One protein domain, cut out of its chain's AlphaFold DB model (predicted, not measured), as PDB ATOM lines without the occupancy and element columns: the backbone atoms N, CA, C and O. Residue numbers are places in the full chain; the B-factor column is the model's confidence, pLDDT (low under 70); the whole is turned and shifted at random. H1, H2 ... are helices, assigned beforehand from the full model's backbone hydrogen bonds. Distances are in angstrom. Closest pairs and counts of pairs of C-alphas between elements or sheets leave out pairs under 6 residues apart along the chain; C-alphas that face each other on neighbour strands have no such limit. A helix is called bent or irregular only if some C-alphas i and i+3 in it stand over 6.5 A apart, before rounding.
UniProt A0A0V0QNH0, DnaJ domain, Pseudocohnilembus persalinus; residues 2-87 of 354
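AT A GLANCE: This is residues 2 to 87 of the 354 residues of the protein "DnaJ domain" of Pseudocohnilembus persalinus (UniProt A0A0V0QNH0). A helical hairpin of H1 and H2, side by side, turns a corner into H3, and after a loop the long helix H4 folds back past H3 and runs out as an arm, with residues 68 to 87 standing free. The hairpin and H3 make the body with the beginning of H4, and H4 makes much of the length. The printed part has 86 residues, with four named helices in the order H1, H2, H3, H4 and no named strand, and its class is all helix. It is loose, with a radius of gyration of the C-alphas of 17.0 A, and spans 51 by 37 by 22 A.

IN THESE COORDINATES: H1 is residues 2 to 13, from C-alpha 2 at (477.185, 332.899, 381.593), and is 16.3 A long from first to last C-alpha. H2 is residues 22 to 36, 21.1 A long, beginning at C-alpha 22 at (483.543, 343.878, 364.996). H3 is residues 38 to 50, 18.3 A long. H4 is residues 57 to 87, 46.6 A long, and ends at C-alpha 87 at (503.160, 353.349, 405.244). H4 is neither bent nor irregular, but only just: C-alphas 57 and 60 are 6.2 A apart.

HOW THE PARTS SIT: H1 and H2 form a helical hairpin and touch, with the closest C-alphas, those of Leu 13 and Phe 25, 5.4 A apart. They run opposite ways at a shallow tilt of 7 degrees. H2 and H3 touch only at the corner by their link, H2 with residues 34 to 35 alone and H3 with residues 40 to 44 alone. Their closest C-alphas, those of Leu 35 and Arg 41, are 4.8 A apart, and their lines are about perpendicular at 78 degrees. H3 and H4 are near each other, with 6 pairs of C-alphas within 10 A and no pair within 8 A. H1 is apart from H3 and from H4, and H2 is apart from H4. In H2 and H3 every O i to N i+4 pair is within hydrogen-bond range; in H1 it is 7 of 8 and in H4 26 of 27.

THE WHOLE: The two C-alphas farthest apart, those of Thr 53 and Glu 87, are 53.5 A apart. Residues 48 to 54, of which 48 to 50 belong to H3, also stand free. Without the stretches that stand free, the body of 59 residues spans 34 by 24 by 17 A. The printed part has no cut. The link from H2 to H3 is tight, those from H1 to H2 and from H3 to H4 are short, and no link is long. The mean pLDDT of the printed part is 80.4, with 32 residues under 70, among them residues 50 to 64 and 83 to 87; the mean of H4 is 66.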
ATOM      1  N   TYR A   2     476.945 332.010 382.745       83.62
ATOM      2  CA  TYR A   2     477.185 332.899 381.593       83.62
ATOM      3  C   TYR A   2     478.550 332.739 380.895       83.62
ATOM      4  O   TYR A   2     478.643 332.933 379.687       83.62
ATOM      5  N   ASN A   3     479.586 332.309 381.620       90.44
ATOM      6  CA  ASN A   3     480.953 332.237 381.089       90.44
ATOM      7  C   ASN A   3     481.079 331.283 379.895       90.44
ATOM      8  O   ASN A   3     481.720 331.619 378.907       90.44
ATOM      9  N   GLN A   4     480.426 330.116 379.941       95.56
ATOM     10  CA  GLN A   4     480.501 329.145 378.844       95.56
ATOM     11  C   GLN A   4     479.851 329.677 377.561       95.56
ATOM     12  O   GLN A   4     480.452 329.592 376.492       95.56
ATOM     13  N   ALA A   5     478.664 330.280 377.671       95.69
ATOM     14  CA  ALA A   5     477.961 330.864 376.531       95.69
ATOM     15  C   ALA A   5     478.745 332.035 375.915       95.69
ATOM     16  O   ALA A   5     478.830 332.142 374.690       95.69
ATOM     17  N   TYR A   6     479.369 332.870 376.754       96.94
ATOM     18  CA  TYR A   6     480.243 333.944 376.296       96.94
ATOM     19  C   TYR A   6     481.429 333.404 375.497       96.94
ATOM     20  O   TYR A   6     481.603 333.822 374.359       96.94
ATOM     21  N   TYR A   7     482.197 332.441 376.019       97.38
ATOM     22  CA  TYR A   7     483.368 331.919 375.300       97.38
ATOM     23  C   TYR A   7     483.003 331.260 373.967       97.38
ATOM     24  O   TYR A   7     483.714 331.438 372.978       97.38
ATOM     25  N   GLN A   8     481.880 330.539 373.915       97.50
ATOM     26  CA  GLN A   8     481.385 329.949 372.671       97.50
ATOM     27  C   GLN A   8     481.061 331.026 371.628       97.50
ATOM     28  O   GLN A   8     481.512 330.927 370.488       97.50
ATOM     29  N   LYS A   9     480.336 332.084 372.015       97.38
ATOM     30  CA  LYS A   9     480.004 333.206 371.121       97.38
ATOM     31  C   LYS A   9     481.225 334.051 370.755       97.38
ATOM     32  O   LYS A   9     481.376 334.423 369.597       97.38
ATOM     33  N   ALA A  10     482.114 334.311 371.709       97.56
ATOM     34  CA  ALA A  10     483.319 335.108 371.520       97.56
ATOM     35  C   ALA A  10     484.276 334.434 370.538       97.56
ATOM     36  O   ALA A  10     484.835 335.107 369.682       97.56
ATOM     37  N   LYS A  11     484.401 333.101 370.590       97.94
ATOM     38  CA  LYS A  11     485.185 332.338 369.612       97.94
ATOM     39  C   LYS A  11     484.651 332.496 368.184       97.94
ATOM     40  O   LYS A  11     485.440 332.513 367.254       97.94
ATOM     41  N   LEU A  12     483.336 332.608 368.000       97.44
ATOM     42  CA  LEU A  12     482.729 332.764 366.672       97.44
ATOM     43  C   LEU A  12     482.810 334.206 366.152       97.44
ATOM     44  O   LEU A  12     482.980 334.416 364.956       97.44
ATOM     45  N   LEU A  13     482.681 335.187 367.047       97.44
ATOM     46  CA  LEU A  13     482.638 336.612 366.707       97.44
ATOM     47  C   LEU A  13     484.000 337.315 366.813       97.44
ATOM     48  O   LEU A  13     484.076 338.510 366.557       97.44
ATOM     49  N   HIS A  14     485.074 336.618 367.198       97.69
ATOM     50  CA  HIS A  14     486.395 337.234 367.342       97.69
ATOM     51  C   HIS A  14     486.844 337.883 366.020       97.69
ATOM     52  O   HIS A  14     486.731 337.220 364.987       97.69
ATOM     53  N   PRO A  15     487.418 339.103 366.016       97.50
ATOM     54  CA  PRO A  15     487.813 339.799 364.784       97.50
ATOM     55  C   PRO A  15     488.783 339.011 363.897       97.50
ATOM     56  O   PRO A  15     488.749 339.141 362.677       97.50
ATOM     57  N   ASP A  16     489.618 338.154 364.492       97.69
ATOM     58  CA  ASP A  16     490.533 337.288 363.735       97.69
ATOM     59  C   ASP A  16     489.799 336.227 362.900       97.69
ATOM     60  O   ASP A  16     490.307 335.800 361.864       97.69
ATOM     61  N   ILE A  17     488.610 335.809 363.343       97.69
ATOM     62  CA  ILE A  17     487.778 334.788 362.694       97.69
ATOM     63  C   ILE A  17     486.681 335.455 361.850       97.69
ATOM     64  O   ILE A  17     486.496 335.093 360.690       97.69
ATOM     65  N   ASN A  18     485.993 336.461 362.396       96.12
ATOM     66  CA  ASN A  18     484.950 337.237 361.728       96.12
ATOM     67  C   ASN A  18     485.334 338.725 361.653       96.12
ATOM     68  O   ASN A  18     484.990 339.527 362.520       96.12
ATOM     69  N   LYS A  19     486.031 339.104 360.576       95.88
ATOM     70  CA  LYS A  19     486.535 340.474 360.363       95.88
ATOM     71  C   LYS A  19     485.444 341.512 360.076       95.88
ATOM     72  O   LYS A  19     485.706 342.703 360.204       95.88
ATOM     73  N   GLN A  20     484.259 341.085 359.639       94.38
ATOM     74  CA  GLN A  20     483.201 341.991 359.178       94.38
ATOM     75  C   GLN A  20     482.316 342.501 360.321       94.38
ATOM     76  O   GLN A  20     481.711 343.560 360.187       94.38
ATOM     77  N   ASP A  21     482.267 341.784 361.447       94.62
ATOM     78  CA  ASP A  21     481.290 342.021 362.512       94.62
ATOM     79  C   ASP A  21     481.941 342.380 363.858       94.62
ATOM     80  O   ASP A  21     481.673 341.803 364.916       94.62
ATOM     81  N   VAL A  22     482.842 343.363 363.809       94.06
ATOM     82  CA  VAL A  22     483.543 343.878 364.996       94.06
ATOM     83  C   VAL A  22     482.559 344.457 366.020       94.06
ATOM     84  O   VAL A  22     482.782 344.339 367.227       94.06
ATOM     85  N   GLU A  23     481.457 345.052 365.561       94.06
ATOM     86  CA  GLU A  23     480.447 345.653 366.437       94.06
ATOM     87  C   GLU A  23     479.687 344.604 367.258       94.06
ATOM     88  O   GLU A  23     479.535 344.778 368.470       94.06
ATOM     89  N   SER A  24     479.315 343.457 366.678       92.88
ATOM     90  CA  SER A  24     478.683 342.390 367.466       92.88
ATOM     91  C   SER A  24     479.619 341.805 368.522       92.88
ATOM     92  O   SER A  24     479.170 341.436 369.609       92.88
ATOM     93  N   PHE A  25     480.930 341.751 368.256       96.81
ATOM     94  CA  PHE A  25     481.910 341.333 369.264       96.81
ATOM     95  C   PHE A  25     482.029 342.345 370.413       96.81
ATOM     96  O   PHE A  25     482.078 341.949 371.582       96.81
ATOM     97  N   LYS A  26     482.024 343.652 370.113       95.00
ATOM     98  CA  LYS A  26     481.980 344.708 371.140       95.00
ATOM     99  C   LYS A  26     480.709 344.613 371.984       95.00
ATOM    100  O   LYS A  26     480.804 344.630 373.211       95.00
ATOM    101  N   ALA A  27     479.551 344.443 371.348       94.00
ATOM    102  CA  ALA A  27     478.273 344.283 372.036       94.00
ATOM    103  C   ALA A  27     478.257 343.032 372.932       94.00
ATOM    104  O   ALA A  27     477.826 343.097 374.084       94.00
ATOM    105  N   LEU A  28     478.801 341.906 372.450       96.12
ATOM    106  CA  LEU A  28     478.945 340.681 373.240       96.12
ATOM    107  C   LEU A  28     479.822 340.903 374.482       96.12
ATOM    108  O   LEU A  28     479.467 340.452 375.573       96.12
ATOM    109  N   ASN A  29     480.952 341.599 374.332       96.12
ATOM    110  CA  ASN A  29     481.832 341.939 375.452       96.12
ATOM    111  C   ASN A  29     481.134 342.836 376.473       96.12
ATOM    112  O   ASN A  29     481.234 342.582 377.672       96.12
ATOM    113  N   TYR A  30     480.402 343.848 376.010       93.94
ATOM    114  CA  TYR A  30     479.642 344.736 376.885       93.94
ATOM    115  C   TYR A  30     478.571 343.970 377.674       93.94
ATOM    116  O   TYR A  30     478.519 344.052 378.902       93.94
ATOM    117  N   ALA A  31     477.786 343.131 376.993       95.56
ATOM    118  CA  ALA A  31     476.788 342.280 377.633       95.56
ATOM    119  C   ALA A  31     477.417 341.352 378.684       95.56
ATOM    120  O   ALA A  31     476.890 341.211 379.788       95.56
ATOM    121  N   TYR A  32     478.576 340.759 378.386       96.38
ATOM    122  CA  TYR A  32     479.295 339.929 379.349       96.38
ATOM    123  C   TYR A  32     479.752 340.721 380.579       96.38
ATOM    124  O   TYR A  32     479.570 340.249 381.699       96.38
ATOM    125  N   GLN A  33     480.284 341.935 380.405       94.44
ATOM    126  CA  GLN A  33     480.686 342.790 381.527       94.44
ATOM    127  C   GLN A  33     479.511 343.128 382.454       94.44
ATOM    128  O   GLN A  33     479.687 343.136 383.674       94.44
ATOM    129  N   ILE A  34     478.322 343.376 381.897       93.88
ATOM    130  CA  ILE A  34     477.108 343.632 382.684       93.88
ATOM    131  C   ILE A  34     476.652 342.367 383.416       93.88
ATOM    132  O   ILE A  34     476.397 342.413 384.614       93.88
ATOM    133  N   LEU A  35     476.551 341.236 382.716       94.31
ATOM    134  CA  LEU A  35     475.974 340.009 383.277       94.31
ATOM    135  C   LEU A  35     476.909 339.280 384.256       94.31
ATOM    136  O   LEU A  35     476.437 338.531 385.120       94.31
ATOM    137  N   ASN A  36     478.223 339.473 384.122       95.25
ATOM    138  CA  ASN A  36     479.228 338.860 384.991       95.25
ATOM    139  C   ASN A  36     479.364 339.576 386.348       95.25
ATOM    140  O   ASN A  36     479.713 338.936 387.337       95.25
ATOM    141  N   ASP A  37     479.073 340.878 386.423       94.19
ATOM    142  CA  ASP A  37     479.020 341.620 387.690       94.19
ATOM    143  C   ASP A  37     477.613 341.509 388.297       94.19
ATOM    144  O   ASP A  37     476.629 341.980 387.727       94.19
ATOM    145  N   ASP A  38     477.507 340.899 389.479       94.00
ATOM    146  CA  ASP A  38     476.225 340.652 390.148       94.00
ATOM    147  C   ASP A  38     475.410 341.926 390.424       94.00
ATOM    148  O   ASP A  38     474.179 341.874 390.448       94.00
ATOM    149  N   ILE A  39     476.064 343.067 390.651       91.50
ATOM    150  CA  ILE A  39     475.380 344.336 390.912       91.50
ATOM    151  C   ILE A  39     474.885 344.938 389.596       91.50
ATOM    152  O   ILE A  39     473.728 345.355 389.524       91.50
ATOM    153  N   LYS A  40     475.724 344.939 388.548       90.56
ATOM    154  CA  LYS A  40     475.327 345.385 387.197       90.56
ATOM    155  C   LYS A  40     474.168 344.550 386.667       90.56
ATOM    156  O   LYS A  40     473.184 345.116 386.198       90.56
ATOM    157  N   ARG A  41     474.246 343.227 386.826       94.88
ATOM    158  CA  ARG A  41     473.195 342.288 386.433       94.88
ATOM    159  C   ARG A  41     471.885 342.563 387.162       94.88
ATOM    160  O   ARG A  41     470.866 342.709 386.509       94.88
ATOM    161  N   LYS A  42     471.902 342.707 388.492       92.50
ATOM    162  CA  LYS A  42     470.682 343.018 389.262       92.50
ATOM    163  C   LYS A  42     470.012 344.303 388.792       92.50
ATOM    164  O   LYS A  42     468.791 344.337 388.687       92.50
ATOM    165  N   PHE A  43     470.794 345.346 388.522       90.38
ATOM    166  CA  PHE A  43     470.249 346.604 388.029       90.38
ATOM    167  C   PHE A  43     469.688 346.456 386.609       90.38
ATOM    168  O   PHE A  43     468.572 346.894 386.350       90.38
ATOM    169  N   TYR A  44     470.417 345.782 385.715       91.00
ATOM    170  CA  TYR A  44     469.949 345.453 384.367       91.00
ATOM    171  C   TYR A  44     468.623 344.676 384.397       91.00
ATOM    172  O   TYR A  44     467.660 345.089 383.756       91.00
ATOM    173  N   ASP A  45     468.537 343.621 385.211       91.75
ATOM    174  CA  ASP A  45     467.337 342.796 385.364       91.75
ATOM    175  C   ASP A  45     466.156 343.615 385.914       91.75
ATOM    176  O   ASP A  45     465.036 343.500 385.422       91.75
ATOM    177  N   GLN A  46     466.392 344.481 386.905       88.31
ATOM    178  CA  GLN A  46     465.360 345.364 387.465       88.31
ATOM    179  C   GLN A  46     464.812 346.348 386.430       88.31
ATOM    180  O   GLN A  46     463.603 346.558 386.367       88.31
ATOM    181  N   GLN A  47     465.681 346.940 385.613       83.94
ATOM    182  CA  GLN A  47     465.267 347.872 384.566       83.94
ATOM    183  C   GLN A  47     464.478 347.145 383.472       83.94
ATOM    184  O   GLN A  47     463.403 347.597 383.094       83.94
ATOM    185  N   PHE A  48     464.928 345.965 383.042       77.12
ATOM    186  CA  PHE A  48     464.218 345.167 382.037       77.12
ATOM    187  C   PHE A  48     462.850 344.656 382.511       77.12
ATOM    188  O   PHE A  48     461.925 344.536 381.712       77.12
ATOM    189  N   LEU A  49     462.700 344.365 383.806       71.00
ATOM    190  CA  LEU A  49     461.421 343.955 384.392       71.00
ATOM    191  C   LEU A  49     460.442 345.127 384.558       71.00
ATOM    192  O   LEU A  49     459.231 344.910 384.534       71.00
ATOM    193  N   ASN A  50     460.954 346.352 384.706       64.50
ATOM    194  CA  ASN A  50     460.145 347.553 384.921       64.50
ATOM    195  C   ASN A  50     459.826 348.309 383.620       64.50
ATOM    196  O   ASN A  50     458.824 349.019 383.557       64.50
ATOM    197  N   VAL A  51     460.630 348.148 382.568       57.00
ATOM    198  CA  VAL A  51     460.433 348.827 381.281       57.00
ATOM    199  C   VAL A  51     459.656 347.909 380.338       57.00
ATOM    200  O   VAL A  51     460.223 347.135 379.570       57.00
ATOM    201  N   LYS A  52     458.324 348.015 380.362       53.66
ATOM    202  CA  LYS A  52     457.468 347.433 379.313       53.66
ATOM    203  C   LYS A  52     457.453 348.241 378.009       53.66
ATOM    204  O   LYS A  52     456.862 347.767 377.045       53.66
ATOM    205  N   THR A  53     458.098 349.407 377.921       52.69
ATOM    206  CA  THR A  53     458.008 350.267 376.727       52.69
ATOM    207  C   THR A  53     459.243 351.165 376.522       52.69
ATOM    208  O   THR A  53     459.517 352.038 377.336       52.69
ATOM    209  N   HIS A  54     459.922 350.973 375.382       49.59
ATOM    210  CA  HIS A  54     460.599 351.984 374.541       49.59
ATOM    211  C   HIS A  54     461.863 352.764 374.979       49.59
ATOM    212  O   HIS A  54     462.129 353.811 374.398       49.59
ATOM    213  N   ILE A  55     462.728 352.261 375.868       54.16
ATOM    214  CA  ILE A  55     463.964 352.991 376.240       54.16
ATOM    215  C   ILE A  55     465.203 352.100 376.080       54.16
ATOM    216  O   ILE A  55     465.618 351.447 377.031       54.16
ATOM    217  N   PHE A  56     465.789 352.039 374.881       52.19
ATOM    218  CA  PHE A  56     467.075 351.348 374.673       52.19
ATOM    219  C   PHE A  56     468.239 352.321 374.432       52.19
ATOM    220  O   PHE A  56     469.337 352.073 374.923       52.19
ATOM    221  N   ASP A  57     467.998 353.466 373.785       53.56
ATOM    222  CA  ASP A  57     469.081 354.388 373.405       53.56
ATOM    223  C   ASP A  57     469.539 355.307 374.558       53.56
ATOM    224  O   ASP A  57     470.738 355.514 374.744       53.56
ATOM    225  N   ASP A  58     468.629 355.770 375.423       56.59
ATOM    226  CA  ASP A  58     468.996 356.562 376.618       56.59
ATOM    227  C   ASP A  58     469.592 355.708 377.750       56.59
ATOM    228  O   ASP A  58     470.251 356.216 378.666       56.59
ATOM    229  N   PHE A  59     469.398 354.389 377.680       61.53
ATOM    230  CA  PHE A  59     469.848 353.450 378.699       61.53
ATOM    231  C   PHE A  59     471.376 353.384 378.774       61.53
ATOM    232  O   PHE A  59     471.941 353.434 379.867       61.53
ATOM    233  N   GLN A  60     472.047 353.338 377.620       62.31
ATOM    234  CA  GLN A  60     473.505 353.229 377.527       62.31
ATOM    235  C   GLN A  60     474.202 354.423 378.199       62.31
ATOM    236  O   GLN A  60     475.110 354.252 379.014       62.31
ATOM    237  N   THR A  61     473.723 355.637 377.916       67.31
ATOM    238  CA  THR A  61     474.299 356.885 378.435       67.31
ATOM    239  C   THR A  61     474.138 356.991 379.951       67.31
ATOM    240  O   THR A  61     475.085 357.354 380.652       67.31
ATOM    241  N   TYR A  62     472.967 356.617 380.481       66.56
ATOM    242  CA  TYR A  62     472.717 356.615 381.924       66.56
ATOM    243  C   TYR A  62     473.569 355.567 382.653       66.56
ATOM    244  O   TYR A  62     474.149 355.855 383.706       66.56
ATOM    245  N   PHE A  63     473.689 354.364 382.082       69.62
ATOM    246  CA  PHE A  63     474.495 353.283 382.647       69.62
ATOM    247  C   PHE A  63     475.967 353.702 382.732       69.62
ATOM    248  O   PHE A  63     476.558 353.698 383.814       69.62
ATOM    249  N   ASP A  64     476.545 354.163 381.624       68.94
ATOM    250  CA  ASP A  64     477.957 354.547 381.573       68.94
ATOM    251  C   ASP A  64     478.284 355.693 382.546       68.94
ATOM    252  O   ASP A  64     479.372 355.730 383.133       68.94
ATOM    253  N   GLN A  65     477.336 356.601 382.787       73.38
ATOM    254  CA  GLN A  65     477.507 357.706 383.728       73.38
ATOM    255  C   GLN A  65     477.441 357.253 385.197       73.38
ATOM    256  O   GLN A  65     478.288 357.660 385.999       73.38
ATOM    257  N   GLN A  66     476.499 356.373 385.553       66.44
ATOM    258  CA  GLN A  66     476.384 355.822 386.911       66.44
ATOM    259  C   GLN A  66     477.578 354.925 387.272       66.44
ATOM    260  O   GLN A  66     478.110 355.000 388.386       66.44
ATOM    261  N   PHE A  67     478.065 354.117 386.326       69.62
ATOM    262  CA  PHE A  67     479.206 353.235 386.578       69.62
ATOM    263  C   PHE A  67     480.542 353.971 386.608       69.62
ATOM    264  O   PHE A  67     481.365 353.643 387.459       69.62
ATOM    265  N   LYS A  68     480.735 355.031 385.810       71.19
ATOM    266  CA  LYS A  68     481.931 355.888 385.928       71.19
ATOM    267  C   LYS A  68     482.109 356.458 387.333       71.19
ATOM    268  O   LYS A  68     483.227 356.471 387.850       71.19
ATOM    269  N   TYR A  69     481.022 356.896 387.967       60.81
ATOM    270  CA  TYR A  69     481.082 357.392 389.342       60.81
ATOM    271  C   TYR A  69     481.467 356.286 390.326       60.81
ATOM    272  O   TYR A  69     482.334 356.488 391.175       60.81
ATOM    273  N   ARG A  70     480.887 355.092 390.193       61.25
ATOM    274  CA  ARG A  70     481.173 353.976 391.101       61.25
ATOM    275  C   ARG A  70     482.582 353.398 390.928       61.25
ATOM    276  O   ARG A  70     483.254 353.154 391.928       61.25
ATOM    277  N   ASP A  71     483.043 353.221 389.693       65.81
ATOM    278  CA  ASP A  71     484.387 352.710 389.401       65.81
ATOM    279  C   ASP A  71     485.460 353.688 389.909       65.81
ATOM    280  O   ASP A  71     486.486 353.264 390.443       65.81
ATOM    281  N   SER A  72     485.188 354.998 389.869       70.75
ATOM    282  CA  SER A  72     486.020 356.025 390.514       70.75
ATOM    283  C   SER A  72     486.124 355.838 392.037       70.75
ATOM    284  O   SER A  72     487.222 355.894 392.598       70.75
ATOM    285  N   TYR A  73     485.017 355.539 392.726       62.31
ATOM    286  CA  TYR A  73     485.034 355.272 394.171       62.31
ATOM    287  C   TYR A  73     485.777 353.983 394.528       62.31
ATOM    288  O   TYR A  73     486.540 353.951 395.496       62.31
ATOM    289  N   GLN A  74     485.583 352.922 393.748       64.62
ATOM    290  CA  GLN A  74     486.236 351.640 393.995       64.62
ATOM    291  C   GLN A  74     487.747 351.718 393.738       64.62
ATOM    292  O   GLN A  74     488.531 351.195 394.534       64.62
ATOM    293  N   ASN A  75     488.165 352.436 392.692       69.62
ATOM    294  CA  ASN A  75     489.579 352.696 392.422       69.62
ATOM    295  C   ASN A  75     490.225 353.546 393.523       69.62
ATOM    296  O   ASN A  75     491.327 353.214 393.958       69.62
ATOM    297  N   ASN A  76     489.527 354.558 394.053       73.12
ATOM    298  CA  ASN A  76     490.005 355.336 395.201       73.12
ATOM    299  C   ASN A  76     490.174 354.477 396.466       73.12
ATOM    300  O   ASN A  76     491.180 354.603 397.163       73.12
ATOM    301  N   TYR A  77     489.250 353.553 396.739       66.31
ATOM    302  CA  TYR A  77     489.371 352.629 397.874       66.31
ATOM    303  C   TYR A  77     490.562 351.675 397.736       66.31
ATOM    304  O   TYR A  77     491.275 351.401 398.703       66.31
ATOM    305  N   GLN A  78     490.809 351.171 396.527       68.94
ATOM    306  CA  GLN A  78     491.965 350.316 396.266       68.94
ATOM    307  C   GLN A  78     493.282 351.094 396.324       68.94
ATOM    308  O   GLN A  78     494.279 350.551 396.800       68.94
ATOM    309  N   GLN A  79     493.299 352.356 395.883       70.75
ATOM    310  CA  GLN A  79     494.462 353.230 396.029       70.75
ATOM    311  C   GLN A  79     494.758 353.522 397.500       70.75
ATOM    312  O   GLN A  79     495.894 353.313 397.911       70.75
ATOM    313  N   ALA A  80     493.750 353.881 398.299       68.56
ATOM    314  CA  ALA A  80     493.904 354.136 399.734       68.56
ATOM    315  C   ALA A  80     494.469 352.923 400.496       68.56
ATOM    316  O   ALA A  80     495.341 353.062 401.354       68.56
ATOM    317  N   ASN A  81     494.039 351.710 400.134       67.94
ATOM    318  CA  ASN A  81     494.579 350.483 400.723       67.94
ATOM    319  C   ASN A  81     496.034 350.208 400.306       67.94
ATOM    320  O   ASN A  81     496.802 349.665 401.100       67.94
ATOM    321  N   LYS A  82     496.443 350.595 399.091       72.50
ATOM    322  CA  LYS A  82     497.842 350.474 398.647       72.50
ATOM    323  C   LYS A  82     498.757 351.465 399.369       72.50
ATOM    324  O   LYS A  82     499.852 351.071 399.763       72.50
ATOM    325  N   THR A  83     498.316 352.704 399.599       68.50
ATOM    326  CA  THR A  83     499.091 353.690 400.373       68.50
ATOM    327  C   THR A  83     499.231 353.281 401.837       68.50
ATOM    328  O   THR A  83     500.337 353.317 402.368       68.50
ATOM    329  N   SER A  84     498.164 352.773 402.464       63.44
ATOM    330  CA  SER A  84     498.228 352.285 403.851       63.44
ATOM    331  C   SER A  84     499.215 351.117 404.025       63.44
ATOM    332  O   SER A  84     499.956 351.059 405.007       63.44
ATOM    333  N   GLN A  85     499.316 350.213 403.043       60.91
ATOM    334  CA  GLN A  85     500.307 349.127 403.079       60.91
ATOM    335  C   GLN A  85     501.753 349.617 402.889       60.91
ATOM    336  O   GLN A  85     502.676 349.027 403.453       60.91
ATOM    337  N   GLN A  86     501.972 350.699 402.136       58.59
ATOM    338  CA  GLN A  86     503.303 351.297 401.976       58.59
ATOM    339  C   GLN A  86     503.765 352.037 403.242       58.59
ATOM    340  O   GLN A  86     504.938 351.938 403.607       58.59
ATOM    341  N   GLU A  87     502.855 352.696 403.961       54.94
ATOM    342  CA  GLU A  87     503.160 353.349 405.244       54.94
ATOM    343  C   GLU A  87     503.531 352.339 406.341       54.94
ATOM    344  O   GLU A  87     504.491 352.552 407.089       54.94
TER     345      GLU A  87